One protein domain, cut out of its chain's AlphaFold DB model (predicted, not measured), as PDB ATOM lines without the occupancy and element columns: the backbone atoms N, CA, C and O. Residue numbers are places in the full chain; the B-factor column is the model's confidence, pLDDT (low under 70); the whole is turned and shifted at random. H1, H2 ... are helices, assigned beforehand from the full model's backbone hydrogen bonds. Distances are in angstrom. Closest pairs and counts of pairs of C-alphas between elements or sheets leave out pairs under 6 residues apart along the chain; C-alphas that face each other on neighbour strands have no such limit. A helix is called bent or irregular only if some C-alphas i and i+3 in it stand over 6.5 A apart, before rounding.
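What this domain is: This is residues 170 to 238 of the 268 residues of an uncharacterized protein of Mesonia phycicola (UniProt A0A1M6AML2). Two helices, H1 and H3, cross closely near their middles, and H2 folds back on the beginning of H3 to make a helical hairpin, a V open at the other end. From the end of H3 a link passes to the far side of H1, where the one-turn helix H4 sits near it, and a tail without a named element, residues 226 to 238, follows. The printed part has 69 residues, with four named helices in the order H1, H2, H3, H4 and no named strand; the class is all helix. The whole is compact, with a radius of gyration of the C-alphas of 12.1 A, and its C-alphas span 33 by 30 by 19 A.

How they stand to each other: Start at the first printed residue with H1, residues 170 to 182. A tight link of one residue, Ser 183, leads into H2, residues 184 to 195. H1 and H2 are close but not clearly touching: their closest C-alphas, those of Gly 180 and Ile 187, are 6.7 A apart. Their lines stand at a steep tilt of 42 degrees, opposite ways. Go on through a tight link of four residues to H3, residues 200 to 213. H2 and H3 form a hairpin, opposite ways at a steep tilt of 44 degrees; they touch through residues 191 to 195 of H2 and 202 to 206 of H3 alone, with the closest C-alphas, those of Phe 194 and Phe 202, 5.0 A apart. H3 also touches H1, with 36 pairs of C-alphas within 8 A. Look at Leu 177 and Gly 208, whose C-alphas are the closest of these two helices at 4.2 A. H1 and H3 run the same way at a steep tilt of 43 degrees. Beyond a short link of eight residues you reach H4, residues 222 to 225. H4 is close to H1 but not clearly touching it: the closest C-alphas, those of Tyr 174 and Lys 222, are 6.7 A apart. H4 is apart from H2 and from H3. Every O i to N i+4 pair is within hydrogen-bond range in H3; 8 of 9 are in H1 and 6 of 8 in H2, while H4 is too short for such a pair.

Where its parts are: Find C-alpha 170 at (247.523, 276.359, 458.026); from there H1 runs 18.2 A to C-alpha 182. H2 measures 17.0 A and is irregular: C-alphas 185 and 188 are 7.5 A apart, against about 5 A in a regular helix. H3, the longest helix, begins at C-alpha 200, (259.055, 277.695, 454.025), and measures 20.6 A. H4 ends at C-alpha 225, (239.754, 280.988, 459.531).

The domain as a whole: The printed part has no cut and no long link. Its two C-alphas farthest apart, those of Asp 216 and Ile 238, are 36.6 A from each other. The C-alphas of residues 226 to 238 lie 12 to 22 A from the mean of the C-alphas. Mean pLDDT of the printed part is 87.5; look for values under 70 at residues 227 to 231 and 233 to 237.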
ATOM      1  N   LYS A 170     248.762 275.711 457.590       91.38
ATOM      2  CA  LYS A 170     247.523 276.359 458.026       91.38
ATOM      3  C   LYS A 170     247.630 276.864 459.466       91.38
ATOM      4  O   LYS A 170     247.217 277.987 459.754       91.38
ATOM      5  N   ASP A 171     248.220 276.066 460.355       92.50
ATOM      6  CA  ASP A 171     248.427 276.447 461.756       92.50
ATOM      7  C   ASP A 171     249.449 277.567 461.895       92.50
ATOM      8  O   ASP A 171     249.229 278.502 462.667       92.50
ATOM      9  N   ILE A 172     250.542 277.498 461.129       94.94
ATOM     10  CA  ILE A 172     251.563 278.547 461.084       94.94
ATOM     11  C   ILE A 172     250.931 279.858 460.616       94.94
ATOM     12  O   ILE A 172     251.052 280.873 461.304       94.94
ATOM     13  N   PHE A 173     250.205 279.829 459.497       94.69
ATOM     14  CA  PHE A 173     249.514 280.991 458.950       94.69
ATOM     15  C   PHE A 173     248.568 281.605 459.984       94.69
ATOM     16  O   PHE A 173     248.703 282.781 460.313       94.69
ATOM     17  N   TYR A 174     247.658 280.810 460.562       93.50
ATOM     18  CA  TYR A 174     246.706 281.286 461.569       93.50
ATOM     19  C   TYR A 174     247.409 281.869 462.804       93.50
ATOM     20  O   TYR A 174     247.073 282.958 463.279       93.50
ATOM     21  N   LYS A 175     248.430 281.179 463.321       94.44
ATOM     22  CA  LYS A 175     249.196 281.630 464.489       94.44
ATOM     23  C   LYS A 175     249.810 283.002 464.246       94.44
ATOM     24  O   LYS A 175     249.776 283.857 465.138       94.44
ATOM     25  N   TYR A 176     250.343 283.225 463.050       96.44
ATOM     26  CA  TYR A 176     250.969 284.484 462.678       96.44
ATOM     27  C   TYR A 176     249.990 285.573 462.240       96.44
ATOM     28  O   TYR A 176     250.260 286.748 462.500       96.44
ATOM     29  N   LEU A 177     248.822 285.193 461.724       95.25
ATOM     30  CA  LEU A 177     247.674 286.074 461.531       95.25
ATOM     31  C   LEU A 177     247.260 286.715 462.862       95.25
ATOM     32  O   LEU A 177     247.283 287.937 463.003       95.25
ATOM     33  N   VAL A 178     246.999 285.902 463.890       94.75
ATOM     34  CA  VAL A 178     246.675 286.404 465.237       94.75
ATOM     35  C   VAL A 178     247.841 287.185 465.838       94.75
ATOM     36  O   VAL A 178     247.661 288.240 466.456       94.75
ATOM     37  N   ARG A 179     249.072 286.695 465.654       95.19
ATOM     38  CA  ARG A 179     250.266 287.342 466.205       95.19
ATOM     39  C   ARG A 179     250.463 288.761 465.680       95.19
ATOM     40  O   ARG A 179     250.832 289.626 466.478       95.19
ATOM     41  N   GLY A 180     250.205 288.983 464.394       95.06
ATOM     42  CA  GLY A 180     250.385 290.271 463.736       95.06
ATOM     43  C   GLY A 180     249.536 291.401 464.323       95.06
ATOM     44  O   GLY A 180     249.908 292.556 464.168       95.06
ATOM     45  N   LYS A 181     248.470 291.092 465.083       93.69
ATOM     46  CA  LYS A 181     247.734 292.064 465.921       93.69
ATOM     47  C   LYS A 181     248.112 291.990 467.405       93.69
ATOM     48  O   LYS A 181     248.226 293.018 468.066       93.69
ATOM     49  N   ARG A 182     248.353 290.783 467.931       93.19
ATOM     50  CA  ARG A 182     248.562 290.499 469.365       93.19
ATOM     51  C   ARG A 182     249.892 290.994 469.951       93.19
ATOM     52  O   ARG A 182     249.969 291.231 471.157       93.19
ATOM     53  N   SER A 183     250.967 291.041 469.167       88.12
ATOM     54  CA  SER A 183     252.332 291.230 469.687       88.12
ATOM     55  C   SER A 183     253.139 292.242 468.873       88.12
ATOM     56  O   SER A 183     254.145 291.877 468.276       88.12
ATOM     57  N   GLN A 184     252.736 293.513 468.873       87.56
ATOM     58  CA  GLN A 184     253.417 294.531 468.058       87.56
ATOM     59  C   GLN A 184     254.890 294.743 468.442       87.56
ATOM     60  O   GLN A 184     255.733 294.927 467.577       87.56
ATOM     61  N   ASN A 185     255.230 294.633 469.729       90.31
ATOM     62  CA  ASN A 185     256.570 294.991 470.213       90.31
ATOM     63  C   ASN A 185     257.716 294.141 469.636       90.31
ATOM     64  O   ASN A 185     258.860 294.583 469.662       90.31
ATOM     65  N   ASP A 186     257.448 292.915 469.179       92.06
ATOM     66  CA  ASP A 186     258.475 292.026 468.624       92.06
ATOM     67  C   ASP A 186     258.209 291.610 467.171       92.06
ATOM     68  O   ASP A 186     259.006 290.862 466.598       92.06
ATOM     69  N   ILE A 187     257.130 292.107 466.555       95.00
ATOM     70  CA  ILE A 187     256.729 291.669 465.218       95.00
ATOM     71  C   ILE A 187     257.710 292.136 464.146       95.00
ATOM     72  O   ILE A 187     258.076 291.343 463.286       95.00
ATOM     73  N   ASP A 188     258.229 293.361 464.241       95.31
ATOM     74  CA  ASP A 188     259.174 293.901 463.257       95.31
ATOM     75  C   ASP A 188     260.492 293.122 463.227       95.31
ATOM     76  O   ASP A 188     261.099 292.932 462.174       95.31
ATOM     77  N   GLY A 189     260.938 292.641 464.393       95.25
ATOM     78  CA  GLY A 189     262.108 291.772 464.491       95.25
ATOM     79  C   GLY A 189     261.886 290.435 463.787       95.25
ATOM     80  O   GLY A 189     262.768 289.970 463.065       95.25
ATOM     81  N   LEU A 190     260.697 289.851 463.952       95.94
ATOM     82  CA  LEU A 190     260.311 288.607 463.287       95.94
ATOM     83  C   LEU A 190     260.147 288.797 461.775       95.94
ATOM     84  O   LEU A 190     260.681 287.990 461.026       95.94
ATOM     85  N   ILE A 191     259.507 289.880 461.321       97.12
ATOM     86  CA  ILE A 191     259.363 290.205 459.890       97.12
ATOM     87  C   ILE A 191     260.741 290.264 459.225       97.12
ATOM     88  O   ILE A 191     261.006 289.495 458.305       97.12
ATOM     89  N   ARG A 192     261.661 291.082 459.760       96.94
ATOM     90  CA  ARG A 192     263.027 291.206 459.216       96.94
ATOM     91  C   ARG A 192     263.778 289.878 459.187       96.94
ATOM     92  O   ARG A 192     264.625 289.669 458.321       96.94
ATOM     93  N   LYS A 193     263.532 289.008 460.168       95.25
ATOM     94  CA  LYS A 193     264.119 287.667 460.221       95.25
ATOM     95  C   LYS A 193     263.542 286.768 459.129       95.25
ATOM     96  O   LYS A 193     264.301 286.081 458.453       95.25
ATOM     97  N   PHE A 194     262.221 286.757 458.974       96.44
ATOM     98  CA  PHE A 194     261.526 285.888 458.029       96.44
ATOM     99  C   PHE A 194     261.816 286.277 456.581       96.44
ATOM    100  O   PHE A 194     262.127 285.399 455.788       96.44
ATOM    101  N   GLU A 195     261.842 287.574 456.266       96.50
ATOM    102  CA  GLU A 195     262.185 288.098 454.932       96.50
ATOM    103  C   GLU A 195     263.595 287.705 454.466       96.50
ATOM    104  O   GLU A 195     263.850 287.594 453.272       96.50
ATOM    105  N   LYS A 196     264.525 287.483 455.402       95.06
ATOM    106  CA  LYS A 196     265.915 287.092 455.109       95.06
ATOM    107  C   LYS A 196     266.129 285.579 455.047       95.06
ATOM    108  O   LYS A 196     267.261 285.137 454.856       95.06
ATOM    109  N   SER A 197     265.089 284.783 455.278       92.38
ATOM    110  CA  SER A 197     265.186 283.332 455.406       92.38
ATOM    111  C   SER A 197     264.581 282.621 454.201       92.38
ATOM    112  O   SER A 197     263.522 282.998 453.720       92.38
ATOM    113  N   ASN A 198     265.205 281.517 453.783       91.44
ATOM    114  CA  ASN A 198     264.684 280.627 452.736       91.44
ATOM    115  C   ASN A 198     263.906 279.430 453.321       91.44
ATOM    116  O   ASN A 198     263.867 278.355 452.729       91.44
ATOM    117  N   VAL A 199     263.373 279.570 454.537       91.38
ATOM    118  CA  VAL A 199     262.622 278.515 455.230       91.38
ATOM    119  C   VAL A 199     261.130 278.692 454.955       91.38
ATOM    120  O   VAL A 199     260.565 279.710 455.350       91.38
ATOM    121  N   ASP A 200     260.487 277.675 454.376       92.69
ATOM    122  CA  ASP A 200     259.055 277.695 454.025       92.69
ATOM    123  C   ASP A 200     258.149 278.109 455.201       92.69
ATOM    124  O   ASP A 200     257.281 278.964 455.036       92.69
ATOM    125  N   ASP A 201     258.397 277.584 456.412       93.88
ATOM    126  CA  ASP A 201     257.650 277.963 457.625       93.88
ATOM    127  C   ASP A 201     257.635 279.488 457.844       93.88
ATOM    128  O   ASP A 201     256.639 280.051 458.293       93.88
ATOM    129  N   PHE A 202     258.752 280.168 457.560       95.56
ATOM    130  CA  PHE A 202     258.900 281.604 457.806       95.56
ATOM    131  C   PHE A 202     258.203 282.426 456.720       95.56
ATOM    132  O   PHE A 202     257.641 283.474 457.038       95.56
ATOM    133  N   ALA A 203     258.169 281.934 455.478       95.25
ATOM    134  CA  ALA A 203     257.373 282.535 454.412       95.25
ATOM    135  C   ALA A 203     255.873 282.481 454.748       95.25
ATOM    136  O   ALA A 203     255.201 283.510 454.738       95.25
ATOM    137  N   ILE A 204     255.374 281.319 455.184       95.00
ATOM    138  CA  ILE A 204     253.971 281.147 455.600       95.00
ATOM    139  C   ILE A 204     253.638 282.029 456.816       95.00
ATOM    140  O   ILE A 204     252.577 282.651 456.887       95.00
ATOM    141  N   ALA A 205     254.553 282.115 457.787       96.69
ATOM    142  CA  ALA A 205     254.403 283.015 458.926       96.69
ATOM    143  C   ALA A 205     254.315 284.485 458.479       96.69
ATOM    144  O   ALA A 205     253.472 285.236 458.976       96.69
ATOM    145  N   LEU A 206     255.152 284.904 457.527       96.69
ATOM    146  CA  LEU A 206     255.134 286.258 456.978       96.69
ATOM    147  C   LEU A 206     253.813 286.563 456.257       96.69
ATOM    148  O   LEU A 206     253.245 287.632 456.484       96.69
ATOM    149  N   GLU A 207     253.287 285.623 455.468       95.62
ATOM    150  CA  GLU A 207     251.964 285.735 454.836       95.62
ATOM    151  C   GLU A 207     250.857 285.957 455.876       95.62
ATOM    152  O   GLU A 207     250.040 286.867 455.725       95.62
ATOM    153  N   GLY A 208     250.870 285.196 456.978       95.50
ATOM    154  CA  GLY A 208     249.932 285.383 458.090       95.50
ATOM    155  C   GLY A 208     250.016 286.793 458.687       95.50
ATOM    156  O   GLY A 208     248.999 287.471 458.852       95.50
ATOM    157  N   ILE A 209     251.230 287.294 458.942       96.38
ATOM    158  CA  ILE A 209     251.434 288.665 459.441       96.38
ATOM    159  C   ILE A 209     250.904 289.698 458.440       96.38
ATOM    160  O   ILE A 209     250.237 290.653 458.839       96.38
ATOM    161  N   GLN A 210     251.184 289.543 457.148       95.50
ATOM    162  CA  GLN A 210     250.719 290.473 456.120       95.50
ATOM    163  C   GLN A 210     249.192 290.477 455.992       95.50
ATOM    164  O   GLN A 210     248.594 291.549 455.901       95.50
ATOM    165  N   ALA A 211     248.555 289.305 456.048       94.44
ATOM    166  CA  ALA A 211     247.103 289.184 456.064       94.44
ATOM    167  C   ALA A 211     246.501 289.915 457.276       94.44
ATOM    168  O   ALA A 211     245.521 290.643 457.130       94.44
ATOM    169  N   SER A 212     247.149 289.832 458.444       95.31
ATOM    170  CA  SER A 212     246.674 290.498 459.666       95.31
ATOM    171  C   SER A 212     246.578 292.021 459.524       95.31
ATOM    172  O   SER A 212     245.681 292.638 460.094       95.31
ATOM    173  N   LYS A 213     247.466 292.638 458.730       94.38
ATOM    174  CA  LYS A 213     247.486 294.089 458.482       94.38
ATOM    175  C   LYS A 213     246.284 294.570 457.665       94.38
ATOM    176  O   LYS A 213     245.943 295.741 457.755       94.38
ATOM    177  N   LYS A 214     245.655 293.677 456.895       94.12
ATOM    178  CA  LYS A 214     244.471 293.957 456.067       94.12
ATOM    179  C   LYS A 214     243.151 293.776 456.825       94.12
ATOM    180  O   LYS A 214     242.101 294.057 456.267       94.12
ATOM    181  N   MET A 215     243.197 293.269 458.058       93.06
ATOM    182  CA  MET A 215     242.013 293.032 458.883       93.06
ATOM    183  C   MET A 215     241.858 294.129 459.932       93.06
ATOM    184  O   MET A 215     242.835 294.490 460.595       93.06
ATOM    185  N   ASP A 216     240.633 294.602 460.146       92.12
ATOM    186  CA  ASP A 216     240.335 295.563 461.213       92.12
ATOM    187  C   ASP A 216     240.457 294.904 462.591       92.12
ATOM    188  O   ASP A 216     241.177 295.391 463.468       92.12
ATOM    189  N   SER A 217     239.840 293.730 462.744       90.88
ATOM    190  CA  SER A 217     239.828 292.936 463.972       90.88
ATOM    191  C   SER A 217     240.228 291.480 463.715       90.88
ATOM    192  O   SER A 217     240.116 290.962 462.605       90.88
ATOM    193  N   ILE A 218     240.748 290.821 464.754       92.50
ATOM    194  CA  ILE A 218     241.131 289.404 464.743       92.50
ATOM    195  C   ILE A 218     240.701 288.787 466.069       92.50
ATOM    196  O   ILE A 218     240.844 289.424 467.113       92.50
ATOM    197  N   SER A 219     240.216 287.548 466.035       91.06
ATOM    198  CA  SER A 219     239.899 286.757 467.224       91.06
ATOM    199  C   SER A 219     240.862 285.578 467.357       91.06
ATOM    200  O   SER A 219     241.455 285.109 466.383       91.06
ATOM    201  N   ASN A 220     241.032 285.074 468.580       90.38
ATOM    202  CA  ASN A 220     241.841 283.883 468.839       90.38
ATOM    203  C   ASN A 220     241.005 282.597 468.702       90.38
ATOM    204  O   ASN A 220     241.008 281.724 469.574       90.38
ATOM    205  N   ASN A 221     240.279 282.497 467.588       91.56
ATOM    206  CA  ASN A 221     239.464 281.349 467.235       91.56
ATOM    207  C   ASN A 221     239.879 280.805 465.862       91.56
ATOM    208  O   ASN A 221     239.469 281.309 464.817       91.56
ATOM    209  N   LYS A 222     240.679 279.732 465.877       89.44
ATOM    210  CA  LYS A 222     241.204 279.058 464.678       89.44
ATOM    211  C   LYS A 222     240.104 278.649 463.697       89.44
ATOM    212  O   LYS A 222     240.316 278.698 462.486       89.44
ATOM    213  N   TYR A 223     238.935 278.274 464.204       87.75
ATOM    214  CA  TYR A 223     237.861 277.701 463.397       87.75
ATOM    215  C   TYR A 223     237.162 278.740 462.515       87.75
ATOM    216  O   TYR A 223     236.612 278.372 461.482       87.75
ATOM    217  N   LEU A 224     237.281 280.036 462.831       86.75
ATOM    218  CA  LEU A 224     236.771 281.113 461.972       86.75
ATOM    219  C   LEU A 224     237.583 281.290 460.681       86.75
ATOM    220  O   LEU A 224     237.085 281.843 459.706       86.75
ATOM    221  N   TYR A 225     238.825 280.804 460.653       83.19
ATOM    222  CA  TYR A 225     239.754 280.988 459.531       83.19
ATOM    223  C   TYR A 225     239.879 279.742 458.650       83.19
ATOM    224  O   TYR A 225     240.692 279.701 457.721       83.19
ATOM    225  N   ASN A 226     239.065 278.717 458.921       71.75
ATOM    226  CA  ASN A 226     239.149 277.432 458.239       71.75
ATOM    227  C   ASN A 226     238.732 277.474 456.760       71.75
ATOM    228  O   ASN A 226     239.166 276.579 456.037       71.75
ATOM    229  N   ASN A 227     237.984 278.503 456.341       61.41
ATOM    230  CA  ASN A 227     237.396 278.661 455.003       61.41
ATOM    231  C   ASN A 227     238.210 279.538 454.038       61.41
ATOM    232  O   ASN A 227     237.744 279.816 452.939       61.41
ATOM    233  N   SER A 228     239.398 280.014 454.424       55.50
ATOM    234  CA  SER A 228     240.237 280.739 453.461       55.50
ATOM    235  C   SER A 228     240.753 279.756 452.406       55.50
ATOM    236  O   SER A 228     241.365 278.749 452.761       55.50
ATOM    237  N   GLU A 229     240.508 280.048 451.124       55.19
ATOM    238  CA  GLU A 229     240.948 279.319 449.914       55.19
ATOM    239  C   GLU A 229     242.482 279.254 449.748       55.19
ATOM    240  O   GLU A 229     243.023 279.165 448.644       55.19
ATOM    241  N   ASN A 230     243.226 279.334 450.845       60.59
ATOM    242  CA  ASN A 230     244.667 279.258 450.838       60.59
ATOM    243  C   ASN A 230     245.070 277.824 450.480       60.59
ATOM    244  O   ASN A 230     245.019 276.909 451.306       60.59
ATOM    245  N   ASN A 231     245.486 277.647 449.227       63.12
ATOM    246  CA  ASN A 231     246.102 276.430 448.710       63.12
ATOM    247  C   ASN A 231     247.483 276.228 449.353       63.12
ATOM    248  O   ASN A 231     248.525 276.449 448.734       63.12
ATOM    249  N   PHE A 232     247.504 275.832 450.623       71.38
ATOM    250  CA  PHE A 232     248.740 275.491 451.309       71.38
ATOM    251  C   PHE A 232     249.312 274.189 450.740       71.38
ATOM    252  O   PHE A 232     248.605 273.189 450.596       71.38
ATOM    253  N   ARG A 233     250.617 274.177 450.450       62.69
ATOM    254  CA  ARG A 233     251.319 272.954 450.036       62.69
ATOM    255  C   ARG A 233     251.206 271.891 451.131       62.69
ATOM    256  O   ARG A 233     251.381 272.185 452.313       62.69
ATOM    257  N   SER A 234     250.959 270.643 450.737       58.03
ATOM    258  CA  SER A 234     250.979 269.510 451.663       58.03
ATOM    259  C   SER A 234     252.374 269.358 452.271       58.03
ATOM    260  O   SER A 234     253.356 269.200 451.540       58.03
ATOM    261  N   VAL A 235     252.476 269.381 453.598       56.97
ATOM    262  CA  VAL A 235     253.750 269.144 454.289       56.97
ATOM    263  C   VAL A 235     254.011 267.651 454.390       56.97
ATOM    264  O   VAL A 235     253.103 266.853 454.625       56.97
ATOM    265  N   LYS A 236     255.280 267.272 454.219       61.34
ATOM    266  CA  LYS A 236     255.736 265.897 454.405       61.34
ATOM    267  C   LYS A 236     255.393 265.444 455.824       61.34
ATOM    268  O   LYS A 236     255.893 266.013 456.792       61.34
ATOM    269  N   ILE A 237     254.562 264.410 455.937       58.16
ATOM    270  CA  ILE A 237     254.245 263.785 457.221       58.16
ATOM    271  C   ILE A 237     255.540 263.167 457.750       58.16
ATOM    272  O   ILE A 237     256.084 262.226 457.170       58.16
ATOM    273  N   ILE A 238     256.072 263.744 458.822       70.81
ATOM    274  CA  ILE A 238     257.216 263.187 459.539       70.81
ATOM    275  C   ILE A 238     256.661 262.202 460.566       70.81
ATOM    276  O   ILE A 238     255.728 262.523 461.297       70.81
TER     277      ILE A 238